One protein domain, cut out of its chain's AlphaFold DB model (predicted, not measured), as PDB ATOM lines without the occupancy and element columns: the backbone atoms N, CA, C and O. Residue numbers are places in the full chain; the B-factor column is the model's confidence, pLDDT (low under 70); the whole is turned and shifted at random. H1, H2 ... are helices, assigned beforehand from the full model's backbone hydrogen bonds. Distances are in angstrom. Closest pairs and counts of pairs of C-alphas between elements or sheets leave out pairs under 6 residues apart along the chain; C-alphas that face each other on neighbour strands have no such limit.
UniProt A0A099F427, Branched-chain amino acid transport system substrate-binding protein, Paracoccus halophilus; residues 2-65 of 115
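What this domain is: This is residues 2 to 65 of the 115 residues of the protein "Branched-chain amino acid transport system substrate-binding protein" of Paracoccus halophilus (UniProt A0A099F427). The long helix H1 and the shorter helix H2, which packs steeply across it, make one part of the domain; the small helix H3 sits apart from both, toward the other end of the longest axis from H2. After H3, residues 45 to 65 form a long stretch with no named element that folds back, with residues 54 to 55 paired antiparallel to residues 36 to 37 in the link between H2 and H3. The printed part has 64 residues with three named helices, H1, H2 and H3 in that order, and no named strand; the class is all helix, though under half of the residues are in named elements. The whole is compact, with a radius of gyration of the C-alphas of 11.5 A and spans of 31 by 25 by 16 A.

Where its parts are: H1, residues 2 to 18, is the longest helix, 24.4 A from C-alpha 2 at (19.694, -43.303, -35.525) to C-alpha 18 at (28.594, -54.849, -55.043). H2, residues 25 to 32, measures 10.7 A. H3, residues 39 to 44, measures 8.7 A and ends with C-alpha 44 at (9.914, -43.406, -47.553).

How they stand to each other: H1 and H2 touch, and their closest C-alphas, those of Ala 14 and Gly 31, are 3.9 A apart. They run opposite ways at a steep tilt of 69.9 degrees, only just short of about perpendicular. H3 is apart from H1 and from H2. In H1, H2 and H3 every O i to N i+4 pair is within hydrogen-bond range.

The domain as a whole: The two C-alphas farthest apart, those of Asn 24 and Asp 49, are 31.2 A apart. The printed part has no cut, and the links H1 to H2 and H2 to H3 are short, with 6 residues each. The mean pLDDT of the printed part is 96.6, and no printed residue is under 70.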
ATOM      1  N   TYR A   2      19.068 -43.976 -34.369       91.94
ATOM      2  CA  TYR A   2      19.694 -43.303 -35.525       91.94
ATOM      3  C   TYR A   2      20.812 -44.106 -36.212       91.94
ATOM      4  O   TYR A   2      20.708 -44.409 -37.395       91.94
ATOM      5  N   ALA A   3      21.813 -44.561 -35.453       93.75
ATOM      6  CA  ALA A   3      22.921 -45.351 -36.001       93.75
ATOM      7  C   ALA A   3      22.466 -46.619 -36.750       93.75
ATOM      8  O   ALA A   3      23.069 -46.986 -37.750       93.75
ATOM      9  N   ALA A   4      21.384 -47.269 -36.304       96.44
ATOM     10  CA  ALA A   4      20.867 -48.465 -36.965       96.44
ATOM     11  C   ALA A   4      20.299 -48.150 -38.358       96.44
ATOM     12  O   ALA A   4      20.500 -48.937 -39.277       96.44
ATOM     13  N   VAL A   5      19.646 -46.995 -38.522       96.69
ATOM     14  CA  VAL A   5      19.153 -46.521 -39.825       96.69
ATOM     15  C   VAL A   5      20.328 -46.243 -40.755       96.69
ATOM     16  O   VAL A   5      20.364 -46.776 -41.855       96.69
ATOM     17  N   VAL A   6      21.325 -45.489 -40.285       96.56
ATOM     18  CA  VAL A   6      22.513 -45.156 -41.084       96.56
ATOM     19  C   VAL A   6      23.250 -46.420 -41.540       96.56
ATOM     20  O   VAL A   6      23.536 -46.570 -42.724       96.56
ATOM     21  N   ILE A   7      23.499 -47.367 -40.628       97.44
ATOM     22  CA  ILE A   7      24.177 -48.631 -40.952       97.44
ATOM     23  C   ILE A   7      23.351 -49.468 -41.938       97.44
ATOM     24  O   ILE A   7      23.911 -50.010 -42.887       97.44
ATOM     25  N   ALA A   8      22.034 -49.581 -41.746       97.88
ATOM     26  CA  ALA A   8      21.180 -50.347 -42.655       97.88
ATOM     27  C   ALA A   8      21.175 -49.755 -44.074       97.88
ATOM     28  O   ALA A   8      21.248 -50.491 -45.057       97.88
ATOM     29  N   GLU A   9      21.140 -48.430 -44.183       98.00
ATOM     30  CA  GLU A   9      21.152 -47.726 -45.463       98.00
ATOM     31  C   GLU A   9      22.527 -47.803 -46.149       98.00
ATOM     32  O   GLU A   9      22.584 -47.974 -47.367       98.00
ATOM     33  N   ALA A  10      23.625 -47.792 -45.384       98.38
ATOM     34  CA  ALA A  10      24.970 -48.061 -45.898       98.38
ATOM     35  C   ALA A  10      25.121 -49.506 -46.400       98.38
ATOM     36  O   ALA A  10      25.674 -49.724 -47.474       98.38
ATOM     37  N   ILE A  11      24.585 -50.496 -45.671       98.69
ATOM     38  CA  ILE A  11      24.558 -51.901 -46.115       98.69
ATOM     39  C   ILE A  11      23.771 -52.021 -47.419       98.69
ATOM     40  O   ILE A  11      24.251 -52.653 -48.354       98.69
ATOM     41  N   ARG A  12      22.596 -51.391 -47.514       98.50
ATOM     42  CA  ARG A  12      21.795 -51.365 -48.746       98.50
ATOM     43  C   ARG A  12      22.588 -50.763 -49.909       98.50
ATOM     44  O   ARG A  12      22.681 -51.385 -50.959       98.50
ATOM     45  N   LYS A  13      23.224 -49.605 -49.704       98.69
ATOM     46  CA  LYS A  13      24.084 -48.970 -50.717       98.69
ATOM     47  C   LYS A  13      25.248 -49.878 -51.129       98.69
ATOM     48  O   LYS A  13      25.508 -50.021 -52.318       98.69
ATOM     49  N   ALA A  14      25.913 -50.523 -50.175       98.81
ATOM     50  CA  ALA A  14      26.991 -51.473 -50.438       98.81
ATOM     51  C   ALA A  14      26.515 -52.682 -51.254       98.81
ATOM     52  O   ALA A  14      27.195 -53.100 -52.186       98.81
ATOM     53  N   GLN A  15      25.343 -53.234 -50.928       98.81
ATOM     54  CA  GLN A  15      24.738 -54.343 -51.669       98.81
ATOM     55  C   GLN A  15      24.413 -53.940 -53.110       98.81
ATOM     56  O   GLN A  15      24.701 -54.708 -54.029       98.81
ATOM     57  N   ASP A  16      23.881 -52.730 -53.310       98.56
ATOM     58  CA  ASP A  16      23.600 -52.171 -54.636       98.56
ATOM     59  C   ASP A  16      24.890 -52.020 -55.462       98.56
ATOM     60  O   ASP A  16      24.938 -52.436 -56.619       98.56
ATOM     61  N   LEU A  17      25.956 -51.476 -54.859       98.50
ATOM     62  CA  LEU A  17      27.257 -51.281 -55.512       98.50
ATOM     63  C   LEU A  17      27.960 -52.606 -55.837       98.50
ATOM     64  O   LEU A  17      28.553 -52.756 -56.904       98.50
ATOM     65  N   ALA A  18      27.906 -53.568 -54.917       98.25
ATOM     66  CA  ALA A  18      28.594 -54.849 -55.043       98.25
ATOM     67  C   ALA A  18      27.808 -55.889 -55.862       98.25
ATOM     68  O   ALA A  18      28.372 -56.910 -56.259       98.25
ATOM     69  N   GLY A  19      26.505 -55.677 -56.074       98.50
ATOM     70  CA  GLY A  19      25.621 -56.635 -56.741       98.50
ATOM     71  C   GLY A  19      25.417 -57.942 -55.961       98.50
ATOM     72  O   GLY A  19      25.074 -58.965 -56.552       98.50
ATOM     73  N   THR A  20      25.646 -57.940 -54.643       98.38
ATOM     74  CA  THR A  20      25.502 -59.115 -53.769       98.38
ATOM     75  C   THR A  20      24.952 -58.726 -52.403       98.38
ATOM     76  O   THR A  20      25.293 -57.680 -51.860       98.38
ATOM     77  N   SER A  21      24.128 -59.593 -51.811       97.88
ATOM     78  CA  SER A  21      23.616 -59.405 -50.450       97.88
ATOM     79  C   SER A  21      24.655 -59.724 -49.369       97.88
ATOM     80  O   SER A  21      24.581 -59.181 -48.265       97.88
ATOM     81  N   ALA A  22      25.630 -60.581 -49.681       98.19
ATOM     82  CA  ALA A  22      26.717 -60.970 -48.788       98.19
ATOM     83  C   ALA A  22      27.940 -60.072 -49.021       98.19
ATOM     84  O   ALA A  22      28.909 -60.484 -49.658       98.19
ATOM     85  N   ILE A  23      27.859 -58.832 -48.534       98.62
ATOM     86  CA  ILE A  23      28.947 -57.853 -48.644       98.62
ATOM     87  C   ILE A  23      30.107 -58.177 -47.694       98.62
ATOM     88  O   ILE A  23      29.905 -58.706 -46.597       98.62
ATOM     89  N   ASN A  24      31.323 -57.835 -48.105       98.62
ATOM     90  CA  ASN A  24      32.517 -57.883 -47.265       98.62
ATOM     91  C   ASN A  24      32.765 -56.515 -46.562       98.62
ATOM     92  O   ASN A  24      32.029 -55.553 -46.804       98.62
ATOM     93  N   PRO A  25      33.786 -56.396 -45.689       98.56
ATOM     94  CA  PRO A  25      34.076 -55.138 -44.994       98.56
ATOM     95  C   PRO A  25      34.427 -53.957 -45.915       98.56
ATOM     96  O   PRO A  25      34.031 -52.829 -45.634       98.56
ATOM     97  N   GLU A  26      35.150 -54.200 -47.010       98.25
ATOM     98  CA  GLU A  26      35.560 -53.152 -47.960       98.25
ATOM     99  C   GLU A  26      34.351 -52.605 -48.722       98.25
ATOM    100  O   GLU A  26      34.188 -51.397 -48.840       98.25
ATOM    101  N   GLN A  27      33.448 -53.485 -49.148       98.62
ATOM    102  CA  GLN A  27      32.199 -53.113 -49.805       98.62
ATOM    103  C   GLN A  27      31.286 -52.326 -48.866       98.62
ATOM    104  O   GLN A  27      30.632 -51.380 -49.299       98.62
ATOM    105  N   LEU A  28      31.255 -52.675 -47.573       98.62
ATOM    106  CA  LEU A  28      30.518 -51.886 -46.589       98.62
ATOM    107  C   LEU A  28      31.106 -50.476 -46.446       98.62
ATOM    108  O   LEU A  28      30.340 -49.515 -46.439       98.62
ATOM    109  N   ARG A  29      32.439 -50.338 -46.376       98.31
ATOM    110  CA  ARG A  29      33.103 -49.023 -46.409       98.31
ATOM    111  C   ARG A  29      32.691 -48.247 -47.659       98.31
ATOM    112  O   ARG A  29      32.275 -47.104 -47.526       98.31
ATOM    113  N   ASP A  30      32.749 -48.862 -48.836       98.12
ATOM    114  CA  ASP A  30      32.386 -48.196 -50.095       98.12
ATOM    115  C   ASP A  30      30.909 -47.758 -50.106       98.12
ATOM    116  O   ASP A  30      30.574 -46.713 -50.661       98.12
ATOM    117  N   GLY A  31      30.030 -48.523 -49.447       98.31
ATOM    118  CA  GLY A  31      28.638 -48.145 -49.222       98.31
ATOM    119  C   GLY A  31      28.472 -46.929 -48.313       98.31
ATOM    120  O   GLY A  31      27.638 -46.077 -48.605       98.31
ATOM    121  N   PHE A  32      29.270 -46.816 -47.246       98.31
ATOM    122  CA  PHE A  32      29.320 -45.612 -46.410       98.31
ATOM    123  C   PHE A  32      29.884 -44.411 -47.173       98.31
ATOM    124  O   PHE A  32      29.287 -43.345 -47.136       98.31
ATOM    125  N   GLU A  33      30.985 -44.582 -47.902       98.00
ATOM    126  CA  GLU A  33      31.651 -43.511 -48.662       98.00
ATOM    127  C   GLU A  33      30.845 -43.039 -49.891       98.00
ATOM    128  O   GLU A  33      31.268 -42.122 -50.585       98.00
ATOM    129  N   GLN A  34      29.688 -43.647 -50.169       97.38
ATOM    130  CA  GLN A  34      28.727 -43.225 -51.198       97.38
ATOM    131  C   GLN A  34      27.295 -43.127 -50.644       97.38
ATOM    132  O   GLN A  34      26.310 -43.173 -51.396       97.38
ATOM    133  N   LEU A  35      27.157 -43.063 -49.317       97.75
ATOM    134  CA  LEU A  35      25.862 -42.968 -48.665       97.75
ATOM    135  C   LEU A  35      25.308 -41.550 -48.800       97.75
ATOM    136  O   LEU A  35      25.945 -40.574 -48.414       97.75
ATOM    137  N   GLU A  36      24.065 -41.469 -49.257       96.88
ATOM    138  CA  GLU A  36      23.246 -40.267 -49.225       96.88
ATOM    139  C   GLU A  36      21.896 -40.632 -48.604       96.88
ATOM    140  O   GLU A  36      21.217 -41.560 -49.061       96.88
ATOM    141  N   ILE A  37      21.518 -39.924 -47.541       96.75
ATOM    142  CA  ILE A  37      20.203 -40.035 -46.912       96.75
ATOM    143  C   ILE A  37      19.501 -38.694 -47.090       96.75
ATOM    144  O   ILE A  37      19.855 -37.706 -46.450       96.75
ATOM    145  N   THR A  38      18.486 -38.670 -47.953       97.06
ATOM    146  CA  THR A  38      17.667 -37.480 -48.203       97.06
ATOM    147  C   THR A  38      16.432 -37.444 -47.297       97.06
ATOM    148  O   THR A  38      16.040 -38.454 -46.702       97.06
ATOM    149  N   ALA A  39      15.771 -36.286 -47.210       96.31
ATOM    150  CA  ALA A  39      14.513 -36.150 -46.473       96.31
ATOM    151  C   ALA A  39      13.392 -37.025 -47.075       96.31
ATOM    152  O   ALA A  39      12.571 -37.596 -46.349       96.31
ATOM    153  N   GLU A  40      13.385 -37.185 -48.399       98.00
ATOM    154  CA  GLU A  40      12.476 -38.078 -49.118       98.00
ATOM    155  C   GLU A  40      12.734 -39.530 -48.723       98.00
ATOM    156  O   GLU A  40      11.785 -40.254 -48.424       98.00
ATOM    157  N   ARG A  41      14.007 -39.944 -48.646       97.44
ATOM    158  CA  ARG A  41      14.361 -41.304 -48.232       97.44
ATOM    159  C   ARG A  41      13.941 -41.584 -46.793       97.44
ATOM    160  O   ARG A  41      13.375 -42.639 -46.519       97.44
ATOM    161  N   LEU A  42      14.163 -40.635 -45.883       97.38
ATOM    162  CA  LEU A  42      13.693 -40.726 -44.498       97.38
ATOM    163  C   LEU A  42      12.167 -40.855 -44.421       97.38
ATOM    164  O   LEU A  42      11.652 -41.657 -43.644       97.38
ATOM    165  N   THR A  43      11.440 -40.122 -45.262       97.94
ATOM    166  CA  THR A  43       9.978 -40.226 -45.356       97.94
ATOM    167  C   THR A  43       9.541 -41.593 -45.892       97.94
ATOM    168  O   THR A  43       8.640 -42.207 -45.322       97.94
ATOM    169  N   GLU A  44      10.195 -42.101 -46.941       97.88
ATOM    170  CA  GLU A  44       9.914 -43.406 -47.553       97.88
ATOM    171  C   GLU A  44      10.028 -44.556 -46.541       97.88
ATOM    172  O   GLU A  44       9.185 -45.452 -46.515       97.88
ATOM    173  N   ILE A  45      11.034 -44.505 -45.663       96.62
ATOM    174  CA  ILE A  45      11.254 -45.518 -44.620       96.62
ATOM    175  C   ILE A  45      10.459 -45.253 -43.327       96.62
ATOM    176  O   ILE A  45      10.673 -45.933 -42.324       96.62
ATOM    177  N   GLY A  46       9.533 -44.286 -43.335       97.31
ATOM    178  CA  GLY A  46       8.625 -44.002 -42.219       97.31
ATOM    179  C   GLY A  46       9.243 -43.202 -41.067       97.31
ATOM    180  O   GLY A  46       8.748 -43.265 -39.943       97.31
ATOM    181  N   LEU A  47      10.316 -42.458 -41.331       97.25
ATOM    182  CA  LEU A  47      11.090 -41.689 -40.354       97.25
ATOM    183  C   LEU A  47      11.221 -40.200 -40.744       97.25
ATOM    184  O   LEU A  47      12.337 -39.676 -40.771       97.25
ATOM    185  N   PRO A  48      10.119 -39.486 -41.048       96.19
ATOM    186  CA  PRO A  48      10.199 -38.064 -41.374       96.19
ATOM    187  C   PRO A  48      10.796 -37.268 -40.202       96.19
ATOM    188  O   PRO A  48      10.485 -37.544 -39.044       96.19
ATOM    189  N   ASP A  49      11.658 -36.290 -40.506       93.06
ATOM    190  CA  ASP A  49      12.340 -35.420 -39.523       93.06
ATOM    191  C   ASP A  49      13.126 -36.171 -38.415       93.06
ATOM    192  O   ASP A  49      13.395 -35.672 -37.316       93.06
ATOM    193  N   PHE A  50      13.516 -37.417 -38.689       94.31
ATOM    194  CA  PHE A  50      14.262 -38.235 -37.735       94.31
ATOM    195  C   PHE A  50      15.728 -37.794 -37.582       94.31
ATOM    196  O   PHE A  50      16.318 -37.951 -36.511       94.31
ATOM    197  N   GLY A  51      16.296 -37.214 -38.636       93.31
ATOM    198  CA  GLY A  51      17.644 -36.660 -38.699       93.31
ATOM    199  C   GLY A  51      17.779 -35.696 -39.883       93.31
ATOM    200  O   GLY A  51      16.856 -35.616 -40.698       93.31
ATOM    201  N   PRO A  52      18.901 -34.967 -39.983       94.31
ATOM    202  CA  PRO A  52      19.163 -34.106 -41.126       94.31
ATOM    203  C   PRO A  52      19.406 -34.958 -42.378       94.31
ATOM    204  O   PRO A  52      19.856 -36.102 -42.283       94.31
ATOM    205  N   ALA A  53      19.148 -34.391 -43.555       94.19
ATOM    206  CA  ALA A  53      19.672 -34.966 -44.787       94.19
ATOM    207  C   ALA A  53      21.201 -34.820 -44.800       94.19
ATOM    208  O   ALA A  53      21.724 -33.793 -44.360       94.19
ATOM    209  N   PHE A  54      21.916 -35.832 -45.286       95.38
ATOM    210  CA  PHE A  54      23.374 -35.793 -45.376       95.38
ATOM    211  C   PHE A  54      23.901 -36.707 -46.482       95.38
ATOM    212  O   PHE A  54      23.243 -37.664 -46.897       95.38
ATOM    213  N   ALA A  55      25.131 -36.422 -46.902       96.00
ATOM    214  CA  ALA A  55      25.931 -37.280 -47.760       96.00
ATOM    215  C   ALA A  55      27.293 -37.531 -47.105       96.00
ATOM    216  O   ALA A  55      27.803 -36.688 -46.365       96.00
ATOM    217  N   MET A  56      27.859 -38.700 -47.371       95.88
ATOM    218  CA  MET A  56      29.194 -39.106 -46.945       95.88
ATOM    219  C   MET A  56      30.078 -39.328 -48.172       95.88
ATOM    220  O   MET A  56      29.583 -39.613 -49.263       95.88
ATOM    221  N   SER A  57      31.387 -39.196 -47.983       96.75
ATOM    222  CA  SER A  57      32.392 -39.427 -49.021       96.75
ATOM    223  C   SER A  57      33.649 -40.062 -48.426       96.75
ATOM    224  O   SER A  57      33.768 -40.178 -47.209       96.75
ATOM    225  N   CYS A  58      34.609 -40.447 -49.270       96.56
ATOM    226  CA  CYS A  58      35.945 -40.865 -48.827       96.56
ATOM    227  C   CYS A  58      36.636 -39.781 -47.976       96.56
ATOM    228  O   CYS A  58      37.254 -40.100 -46.965       96.56
ATOM    229  N   GLU A  59      36.467 -38.507 -48.342       95.25
ATOM    230  CA  GLU A  59      37.036 -37.353 -47.631       95.25
ATOM    231  C   GLU A  59      36.230 -36.957 -46.383       95.25
ATOM    232  O   GLU A  59      36.768 -36.338 -45.468       95.25
ATOM    233  N   ASN A  60      34.939 -37.307 -46.323       94.88
ATOM    234  CA  ASN A  60      34.043 -36.919 -45.238       94.88
ATOM    235  C   ASN A  60      33.257 -38.112 -44.675       94.88
ATOM    236  O   ASN A  60      32.166 -38.457 -45.142       94.88
ATOM    237  N   HIS A  61      33.788 -38.684 -43.591       95.31
ATOM    238  CA  HIS A  61      33.146 -39.755 -42.814       95.31
ATOM    239  C   HIS A  61      32.188 -39.226 -41.724       95.31
ATOM    240  O   HIS A  61      31.573 -40.020 -41.015       95.31
ATOM    241  N   GLY A  62      32.059 -37.903 -41.561       88.62
ATOM    242  CA  GLY A  62      31.223 -37.262 -40.536       88.62
ATOM    243  C   GLY A  62      29.880 -36.718 -41.039       88.62
ATOM    244  O   GLY A  62      29.005 -36.402 -40.229       88.62
ATOM    245  N   GLY A  63      29.696 -36.609 -42.357       90.50
ATOM    246  CA  GLY A  63      28.549 -35.923 -42.957       90.50
ATOM    247  C   GLY A  63      28.610 -34.406 -42.739       90.50
ATOM    248  O   GLY A  63      29.685 -33.829 -42.602       90.50
ATOM    249  N   ASN A  64      27.457 -33.733 -42.704       89.06
ATOM    250  CA  ASN A  64      27.382 -32.276 -42.493       89.06
ATOM    251  C   ASN A  64      27.408 -31.851 -41.010       89.06
ATOM    252  O   ASN A  64      27.461 -30.661 -40.715       89.06
ATOM    253  N   GLY A  65      27.363 -32.800 -40.067       91.75
ATOM    254  CA  GLY A  65      27.469 -32.519 -38.630       91.75
ATOM    255  C   GLY A  65      26.320 -31.693 -38.037       91.75
ATOM    256  O   GLY A  65      26.480 -31.128 -36.955       91.75
TER     257      GLY A  65